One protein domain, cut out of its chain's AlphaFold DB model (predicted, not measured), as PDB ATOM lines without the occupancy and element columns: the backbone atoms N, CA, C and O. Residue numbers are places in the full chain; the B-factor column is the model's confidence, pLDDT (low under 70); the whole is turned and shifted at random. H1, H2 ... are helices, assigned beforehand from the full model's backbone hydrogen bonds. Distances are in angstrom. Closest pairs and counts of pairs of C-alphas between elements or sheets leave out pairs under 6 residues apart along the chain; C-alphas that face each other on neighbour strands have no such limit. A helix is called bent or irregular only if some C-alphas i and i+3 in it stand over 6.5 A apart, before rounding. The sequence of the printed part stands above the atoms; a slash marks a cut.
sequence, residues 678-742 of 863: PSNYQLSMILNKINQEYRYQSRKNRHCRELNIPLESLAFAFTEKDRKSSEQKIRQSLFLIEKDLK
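Overview. This is residues 678 to 742 of the 863 residues of the protein "ATP-dependent DNA helicase RecQ" of Clostridium sp. cel8 (UniProt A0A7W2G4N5). One long helix, H1, runs nearly along the longest axis, and two shorter helices, H2 and H3, pack on its first half and on each other, each pair set crosswise. From the far end of H1 the link of residues 701 to 710 folds back toward H2. The printed part has 65 residues with three named helices, in the order H1, H2, H3, and no named strand; the class is all helix. It is only just compact, close to loose, with a radius of gyration of the C-alphas of 12.5 A, and is elongated, with spans of 39 by 24 by 16 A.

Arrangement. H1, residues 680 to 700, touches H2, residues 711 to 717, with its residues 682 to 689 alone. The closest C-alphas of the two are those of Gln 682 and Ala 717, 5.3 A apart, at a steep tilt of 49 degrees, opposite ways. H3, residues 726 to 740, touches H1 with residues 733 to 737 alone, about perpendicular at 79 degrees; the closest C-alphas are those of Leu 683 and Ser 733, 5.9 A apart. H3 touches H2 with residues 726 to 730 alone, about perpendicular at 85 degrees; the closest C-alphas, of Ala 715 and Ser 726, are 6.3 A apart. The helix packing is mostly crossed, with no touching pair at a shallow tilt. Every O i to N i+4 pair is within hydrogen-bond range in H3, against 16 of 17 in H1 and 1 of 3 in H2, where 3 of 4 O i to N i+3 pairs are within range.

Along the chain. H1 measures 30.6 A from C-alpha 680 at (152.667, 140.106, 173.433) to C-alpha 700 at (126.062, 154.264, 168.042). H3 measures 20.8 A and ends with C-alpha 740 at (145.098, 133.692, 165.807). H2 measures 11.0 A and is only just irregular: C-alphas 713 and 716 are 6.9 A apart.

Size, cuts and confidence. The two C-alphas farthest apart are those of Arg 702 and Lys 721, at 39.5 A. The printed part has no cut, and both links are short. The mean pLDDT of the printed part is 77.3, with residues 700 to 705 and 720 to 726 under 70.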
ATOM      1  N   PRO A 678     156.344 141.951 167.020       81.19
ATOM      2  CA  PRO A 678     155.609 142.649 168.068       81.19
ATOM      3  C   PRO A 678     155.599 141.815 169.354       81.19
ATOM      4  O   PRO A 678     155.406 140.599 169.311       81.19
ATOM      5  N   SER A 679     155.816 142.450 170.505       84.62
ATOM      6  CA  SER A 679     155.726 141.751 171.787       84.62
ATOM      7  C   SER A 679     154.267 141.459 172.149       84.62
ATOM      8  O   SER A 679     153.359 142.179 171.729       84.62
ATOM      9  N   ASN A 680     154.025 140.448 172.989       87.00
ATOM     10  CA  ASN A 680     152.667 140.106 173.433       87.00
ATOM     11  C   ASN A 680     151.937 141.310 174.052       87.00
ATOM     12  O   ASN A 680     150.755 141.508 173.798       87.00
ATOM     13  N   TYR A 681     152.652 142.159 174.796       88.50
ATOM     14  CA  TYR A 681     152.090 143.390 175.354       88.50
ATOM     15  C   TYR A 681     151.614 144.365 174.266       88.50
ATOM     16  O   TYR A 681     150.524 144.926 174.376       88.50
ATOM     17  N   GLN A 682     152.388 144.529 173.188       88.88
ATOM     18  CA  GLN A 682     152.010 145.378 172.053       88.88
ATOM     19  C   GLN A 682     150.778 144.828 171.329       88.88
ATOM     20  O   GLN A 682     149.868 145.592 171.007       88.88
ATOM     21  N   LEU A 683     150.711 143.507 171.131       90.38
ATOM     22  CA  LEU A 683     149.536 142.840 170.564       90.38
ATOM     23  C   LEU A 683     148.296 143.059 171.443       90.38
ATOM     24  O   LEU A 683     147.248 143.451 170.935       90.38
ATOM     25  N   SER A 684     148.422 142.892 172.765       90.19
ATOM     26  CA  SER A 684     147.327 143.143 173.710       90.19
ATOM     27  C   SER A 684     146.860 144.600 173.699       90.19
ATOM     28  O   SER A 684     145.660 144.855 173.757       90.19
ATOM     29  N   MET A 685     147.775 145.568 173.593       89.88
ATOM     30  CA  MET A 685     147.423 146.988 173.474       89.88
ATOM     31  C   MET A 685     146.616 147.282 172.209       89.88
ATOM     32  O   MET A 685     145.579 147.944 172.285       89.88
ATOM     33  N   ILE A 686     147.064 146.766 171.061       90.81
ATOM     34  CA  ILE A 686     146.367 146.928 169.780       90.81
ATOM     35  C   ILE A 686     144.982 146.281 169.848       90.81
ATOM     36  O   ILE A 686     143.992 146.926 169.512       90.81
ATOM     37  N   LEU A 687     144.886 145.049 170.355       90.56
ATOM     38  CA  LEU A 687     143.613 144.344 170.497       90.56
ATOM     39  C   LEU A 687     142.642 145.087 171.429       90.56
ATOM     40  O   LEU A 687     141.459 145.222 171.116       90.56
ATOM     41  N   ASN A 688     143.139 145.632 172.543       90.00
ATOM     42  CA  ASN A 688     142.340 146.450 173.452       90.00
ATOM     43  C   ASN A 688     141.811 147.711 172.767       90.00
ATOM     44  O   ASN A 688     140.640 148.046 172.943       90.00
ATOM     45  N   LYS A 689     142.633 148.388 171.956       88.56
ATOM     46  CA  LYS A 689     142.195 149.551 171.177       88.56
ATOM     47  C   LYS A 689     141.130 149.169 170.149       88.56
ATOM     48  O   LYS A 689     140.098 149.827 170.102       88.56
ATOM     49  N   ILE A 690     141.316 148.075 169.407       88.12
ATOM     50  CA  ILE A 690     140.308 147.556 168.462       88.12
ATOM     51  C   ILE A 690     138.980 147.281 169.184       88.12
ATOM     52  O   ILE A 690     137.922 147.701 168.720       88.12
ATOM     53  N   ASN A 691     139.021 146.637 170.353       87.62
ATOM     54  CA  ASN A 691     137.828 146.350 171.152       87.62
ATOM     55  C   ASN A 691     137.153 147.631 171.684       87.62
ATOM     56  O   ASN A 691     135.927 147.726 171.718       87.62
ATOM     57  N   GLN A 692     137.932 148.643 172.078       85.69
ATOM     58  CA  GLN A 692     137.396 149.948 172.477       85.69
ATOM     59  C   GLN A 692     136.662 150.635 171.320       85.69
ATOM     60  O   GLN A 692     135.523 151.068 171.508       85.69
ATOM     61  N   GLU A 693     137.272 150.678 170.132       83.62
ATOM     62  CA  GLU A 693     136.649 151.245 168.929       83.62
ATOM     63  C   GLU A 693     135.376 150.480 168.545       83.62
ATOM     64  O   GLU A 693     134.332 151.088 168.295       83.62
ATOM     65  N   TYR A 694     135.410 149.146 168.608       83.81
ATOM     66  CA  TYR A 694     134.239 148.302 168.375       83.81
ATOM     67  C   TYR A 694     133.087 148.622 169.328       83.81
ATOM     68  O   TYR A 694     131.955 148.829 168.889       83.81
ATOM     69  N   ARG A 695     133.358 148.704 170.637       83.38
ATOM     70  CA  ARG A 695     132.341 149.023 171.651       83.38
ATOM     71  C   ARG A 695     131.775 150.425 171.466       83.38
ATOM     72  O   ARG A 695     130.575 150.622 171.653       83.38
ATOM     73  N   TYR A 696     132.616 151.392 171.110       79.94
ATOM     74  CA  TYR A 696     132.181 152.759 170.853       79.94
ATOM     75  C   TYR A 696     131.241 152.833 169.642       79.94
ATOM     76  O   TYR A 696     130.144 153.382 169.749       79.94
ATOM     77  N   GLN A 697     131.621 152.217 168.521       74.50
ATOM     78  CA  GLN A 697     130.807 152.219 167.304       74.50
ATOM     79  C   GLN A 697     129.529 151.385 167.455       74.50
ATOM     80  O   GLN A 697     128.466 151.821 167.020       74.50
ATOM     81  N   SER A 698     129.592 150.247 168.151       72.81
ATOM     82  CA  SER A 698     128.425 149.391 168.414       72.81
ATOM     83  C   SER A 698     127.356 150.076 169.272       72.81
ATOM     84  O   SER A 698     126.167 149.803 169.119       72.81
ATOM     85  N   ARG A 699     127.751 151.004 170.159       71.81
ATOM     86  CA  ARG A 699     126.806 151.830 170.934       71.81
ATOM     87  C   ARG A 699     126.057 152.839 170.067       71.81
ATOM     88  O   ARG A 699     124.908 153.141 170.370       71.81
ATOM     89  N   LYS A 700     126.690 153.349 169.007       63.78
ATOM     90  CA  LYS A 700     126.062 154.264 168.042       63.78
ATOM     91  C   LYS A 700     125.275 153.529 166.957       63.78
ATOM     92  O   LYS A 700     124.298 154.066 166.453       63.78
ATOM     93  N   ASN A 701     125.689 152.313 166.602       59.06
ATOM     94  CA  ASN A 701     125.108 151.541 165.512       59.06
ATOM     95  C   ASN A 701     125.077 150.046 165.876       59.06
ATOM     96  O   ASN A 701     126.116 149.391 165.904       59.06
ATOM     97  N   ARG A 702     123.881 149.482 166.113       55.09
ATOM     98  CA  ARG A 702     123.691 148.087 166.583       55.09
ATOM     99  C   ARG A 702     124.188 147.001 165.606       55.09
ATOM    100  O   ARG A 702     124.190 145.826 165.961       55.09
ATOM    101  N   HIS A 703     124.627 147.376 164.402       57.47
ATOM    102  CA  HIS A 703     125.069 146.464 163.342       57.47
ATOM    103  C   HIS A 703     126.461 146.794 162.775       57.47
ATOM    104  O   HIS A 703     126.717 146.556 161.595       57.47
ATOM    105  N   CYS A 704     127.374 147.343 163.583       59.56
ATOM    106  CA  CYS A 704     128.733 147.619 163.117       59.56
ATOM    107  C   CYS A 704     129.515 146.312 162.870       59.56
ATOM    108  O   CYS A 704     130.051 145.717 163.799       59.56
ATOM    109  N   ARG A 705     129.552 145.843 161.614       67.25
ATOM    110  CA  ARG A 705     130.339 144.669 161.178       67.25
ATOM    111  C   ARG A 705     131.711 145.034 160.601       67.25
ATOM    112  O   ARG A 705     132.533 144.149 160.396       67.25
ATOM    113  N   GLU A 706     131.957 146.317 160.339       72.50
ATOM    114  CA  GLU A 706     133.189 146.813 159.722       72.50
ATOM    115  C   GLU A 706     133.766 147.975 160.536       72.50
ATOM    116  O   GLU A 706     133.101 148.990 160.738       72.50
ATOM    117  N   LEU A 707     135.020 147.836 160.967       74.00
ATOM    118  CA  LEU A 707     135.773 148.863 161.683       74.00
ATOM    119  C   LEU A 707     136.813 149.478 160.755       74.00
ATOM    120  O   LEU A 707     137.690 148.780 160.253       74.00
ATOM    121  N   ASN A 708     136.746 150.795 160.574       72.62
ATOM    122  CA  ASN A 708     137.803 151.553 159.913       72.62
ATOM    123  C   ASN A 708     138.639 152.249 160.987       72.62
ATOM    124  O   ASN A 708     138.116 153.082 161.726       72.62
ATOM    125  N   ILE A 709     139.914 151.873 161.084       75.50
ATOM    126  CA  ILE A 709     140.856 152.379 162.084       75.50
ATOM    127  C   ILE A 709     142.104 152.870 161.335       75.50
ATOM    128  O   ILE A 709     142.735 152.056 160.656       75.50
ATOM    129  N   PRO A 710     142.480 154.159 161.439       72.06
ATOM    130  CA  PRO A 710     143.742 154.654 160.890       72.06
ATOM    131  C   PRO A 710     144.931 153.945 161.540       72.06
ATOM    132  O   PRO A 710     144.942 153.751 162.760       72.06
ATOM    133  N   LEU A 711     145.951 153.585 160.759       75.81
ATOM    134  CA  LEU A 711     147.135 152.896 161.287       75.81
ATOM    135  C   LEU A 711     147.861 153.754 162.333       75.81
ATOM    136  O   LEU A 711     148.324 153.235 163.347       75.81
ATOM    137  N   GLU A 712     147.885 155.073 162.158       71.94
ATOM    138  CA  GLU A 712     148.490 156.031 163.085       71.94
ATOM    139  C   GLU A 712     147.874 155.943 164.487       71.94
ATOM    140  O   GLU A 712     148.585 156.050 165.486       71.94
ATOM    141  N   SER A 713     146.572 155.656 164.574       75.31
ATOM    142  CA  SER A 713     145.864 155.510 165.853       75.31
ATOM    143  C   SER A 713     146.307 154.282 166.659       75.31
ATOM    144  O   SER A 713     146.039 154.207 167.858       75.31
ATOM    145  N   LEU A 714     147.005 153.332 166.022       83.00
ATOM    146  CA  LEU A 714     147.585 152.135 166.636       83.00
ATOM    147  C   LEU A 714     149.083 152.295 166.933       83.00
ATOM    148  O   LEU A 714     149.674 151.454 167.614       83.00
ATOM    149  N   ALA A 715     149.706 153.387 166.480       79.69
ATOM    150  CA  ALA A 715     151.135 153.625 166.656       79.69
ATOM    151  C   ALA A 715     151.548 153.819 168.125       79.69
ATOM    152  O   ALA A 715     152.721 153.637 168.444       79.69
ATOM    153  N   PHE A 716     150.606 154.114 169.032       82.31
ATOM    154  CA  PHE A 716     150.865 154.254 170.473       82.31
ATOM    155  C   PHE A 716     151.449 152.987 171.120       82.31
ATOM    156  O   PHE A 716     152.089 153.078 172.165       82.31
ATOM    157  N   ALA A 717     151.245 151.811 170.513       82.00
ATOM    158  CA  ALA A 717     151.817 150.554 170.989       82.00
ATOM    159  C   ALA A 717     153.338 150.446 170.732       82.00
ATOM    160  O   ALA A 717     153.993 149.526 171.227       82.00
ATOM    161  N   PHE A 718     153.925 151.368 169.962       82.00
ATOM    162  CA  PHE A 718     155.326 151.329 169.542       82.00
ATOM    163  C   PHE A 718     156.091 152.584 169.986       82.00
ATOM    164  O   PHE A 718     155.524 153.662 170.154       82.00
ATOM    165  N   THR A 719     157.404 152.447 170.195       73.50
ATOM    166  CA  THR A 719     158.246 153.556 170.676       73.50
ATOM    167  C   THR A 719     158.579 154.556 169.562       73.50
ATOM    168  O   THR A 719     158.504 154.230 168.379       73.50
ATOM    169  N   GLU A 720     159.019 155.776 169.903       59.75
ATOM    170  CA  GLU A 720     159.394 156.784 168.891       59.75
ATOM    171  C   GLU A 720     160.537 156.334 167.968       59.75
ATOM    172  O   GLU A 720     160.534 156.664 166.782       59.75
ATOM    173  N   LYS A 721     161.478 155.522 168.476       58.22
ATOM    174  CA  LYS A 721     162.556 154.926 167.666       58.22
ATOM    175  C   LYS A 721     162.026 153.965 166.598       58.22
ATOM    176  O   LYS A 721     162.680 153.785 165.574       58.22
ATOM    177  N   ASP A 722     160.840 153.397 166.808       56.59
ATOM    178  CA  ASP A 722     160.176 152.495 165.872       56.59
ATOM    179  C   ASP A 722     159.310 153.227 164.834       56.59
ATOM    180  O   ASP A 722     158.859 152.583 163.895       56.59
ATOM    181  N   ARG A 723     159.082 154.550 164.924       50.72
ATOM    182  CA  ARG A 723     158.103 155.270 164.069       50.72
ATOM    183  C   ARG A 723     158.376 155.217 162.561       50.72
ATOM    184  O   ARG A 723     157.444 155.328 161.777       50.72
ATOM    185  N   LYS A 724     159.622 155.007 162.120       45.62
ATOM    186  CA  LYS A 724     159.919 154.776 160.688       45.62
ATOM    187  C   LYS A 724     159.547 153.365 160.206       45.62
ATOM    188  O   LYS A 724     159.446 153.161 159.005       45.62
ATOM    189  N   SER A 725     159.357 152.405 161.116       54.88
ATOM    190  CA  SER A 725     158.905 151.033 160.824       54.88
ATOM    191  C   SER A 725     157.582 150.679 161.519       54.88
ATOM    192  O   SER A 725     157.190 149.508 161.519       54.88
ATOM    193  N   SER A 726     156.911 151.646 162.154       64.56
ATOM    194  CA  SER A 726     155.739 151.388 162.994       64.56
ATOM    195  C   SER A 726     154.595 150.858 162.158       64.56
ATOM    196  O   SER A 726     153.925 149.935 162.587       64.56
ATOM    197  N   GLU A 727     154.431 151.353 160.934       72.94
ATOM    198  CA  GLU A 727     153.396 150.876 160.023       72.94
ATOM    199  C   GLU A 727     153.534 149.379 159.718       72.94
ATOM    200  O   GLU A 727     152.588 148.616 159.899       72.94
ATOM    201  N   GLN A 728     154.737 148.931 159.349       75.31
ATOM    202  CA  GLN A 728     155.015 147.522 159.079       75.31
ATOM    203  C   GLN A 728     154.786 146.657 160.326       75.31
ATOM    204  O   GLN A 728     154.162 145.603 160.233       75.31
ATOM    205  N   LYS A 729     155.219 147.120 161.508       79.44
ATOM    206  CA  LYS A 729     154.977 146.415 162.778       79.44
ATOM    207  C   LYS A 729     153.491 146.375 163.156       79.44
ATOM    208  O   LYS A 729     153.034 145.359 163.664       79.44
ATOM    209  N   ILE A 730     152.725 147.432 162.887       84.25
ATOM    210  CA  ILE A 730     151.271 147.466 163.105       84.25
ATOM    211  C   ILE A 730     150.585 146.477 162.167       84.25
ATOM    212  O   ILE A 730     149.784 145.669 162.630       84.25
ATOM    213  N   ARG A 731     150.929 146.485 160.871       82.38
ATOM    214  CA  ARG A 731     150.407 145.509 159.905       82.38
ATOM    215  C   ARG A 731     150.714 144.079 160.357       82.38
ATOM    216  O   ARG A 731     149.813 143.249 160.348       82.38
ATOM    217  N   GLN A 732     151.938 143.809 160.823       85.12
ATOM    218  CA  GLN A 732     152.326 142.510 161.397       85.12
ATOM    219  C   GLN A 732     151.475 142.132 162.607       85.12
ATOM    220  O   GLN A 732     150.961 141.019 162.660       85.12
ATOM    221  N   SER A 733     151.282 143.050 163.555       88.38
ATOM    222  CA  SER A 733     150.423 142.807 164.714       88.38
ATOM    223  C   SER A 733     148.995 142.460 164.311       88.38
ATOM    224  O   SER A 733     148.422 141.516 164.843       88.38
ATOM    225  N   LEU A 734     148.428 143.209 163.365       87.50
ATOM    226  CA  LEU A 734     147.074 142.983 162.869       87.50
ATOM    227  C   LEU A 734     146.946 141.629 162.166       87.50
ATOM    228  O   LEU A 734     145.990 140.905 162.431       87.50
ATOM    229  N   PHE A 735     147.934 141.267 161.346       86.75
ATOM    230  CA  PHE A 735     147.999 139.961 160.697       86.75
ATOM    231  C   PHE A 735     148.037 138.817 161.716       86.75
ATOM    232  O   PHE A 735     147.260 137.872 161.603       86.75
ATOM    233  N   LEU A 736     148.894 138.909 162.739       87.38
ATOM    234  CA  LEU A 736     148.985 137.886 163.786       87.38
ATOM    235  C   LEU A 736     147.668 137.758 164.562       87.38
ATOM    236  O   LEU A 736     147.163 136.652 164.720       87.38
ATOM    237  N   ILE A 737     147.074 138.886 164.973       88.75
ATOM    238  CA  ILE A 737     145.782 138.913 165.675       88.75
ATOM    239  C   ILE A 737     144.683 138.257 164.829       88.75
ATOM    240  O   ILE A 737     143.917 137.444 165.336       88.75
ATOM    241  N   GLU A 738     144.595 138.590 163.541       87.00
ATOM    242  CA  GLU A 738     143.605 138.004 162.637       87.00
ATOM    243  C   GLU A 738     143.754 136.486 162.512       87.00
ATOM    244  O   GLU A 738     142.763 135.758 162.630       87.00
ATOM    245  N   LYS A 739     144.979 136.005 162.264       84.31
ATOM    246  CA  LYS A 739     145.217 134.575 162.047       84.31
ATOM    247  C   LYS A 739     145.022 133.770 163.340       84.31
ATOM    248  O   LYS A 739     144.466 132.675 163.269       84.31
ATOM    249  N   ASP A 740     145.354 134.328 164.506       84.69
ATOM    250  CA  ASP A 740     145.098 133.692 165.807       84.69
ATOM    251  C   ASP A 740     143.599 133.617 166.140       84.69
ATOM    252  O   ASP A 740     143.128 132.627 166.703       84.69
ATOM    253  N   LEU A 741     142.817 134.628 165.750       82.81
ATOM    254  CA  LEU A 741     141.376 134.698 166.020       82.81
ATOM    255  C   LEU A 741     140.506 133.923 165.012       82.81
ATOM    256  O   LEU A 741     139.280 134.037 165.058       82.81
ATOM    257  N   LYS A 742     141.112 133.138 164.108       73.81
ATOM    258  CA  LYS A 742     140.449 132.188 163.186       73.81
ATOM    259  C   LYS A 742     139.196 132.746 162.489       73.81
ATOM    260  O   LYS A 742     138.178 132.070 162.366       73.81
TER     261      LYS A 742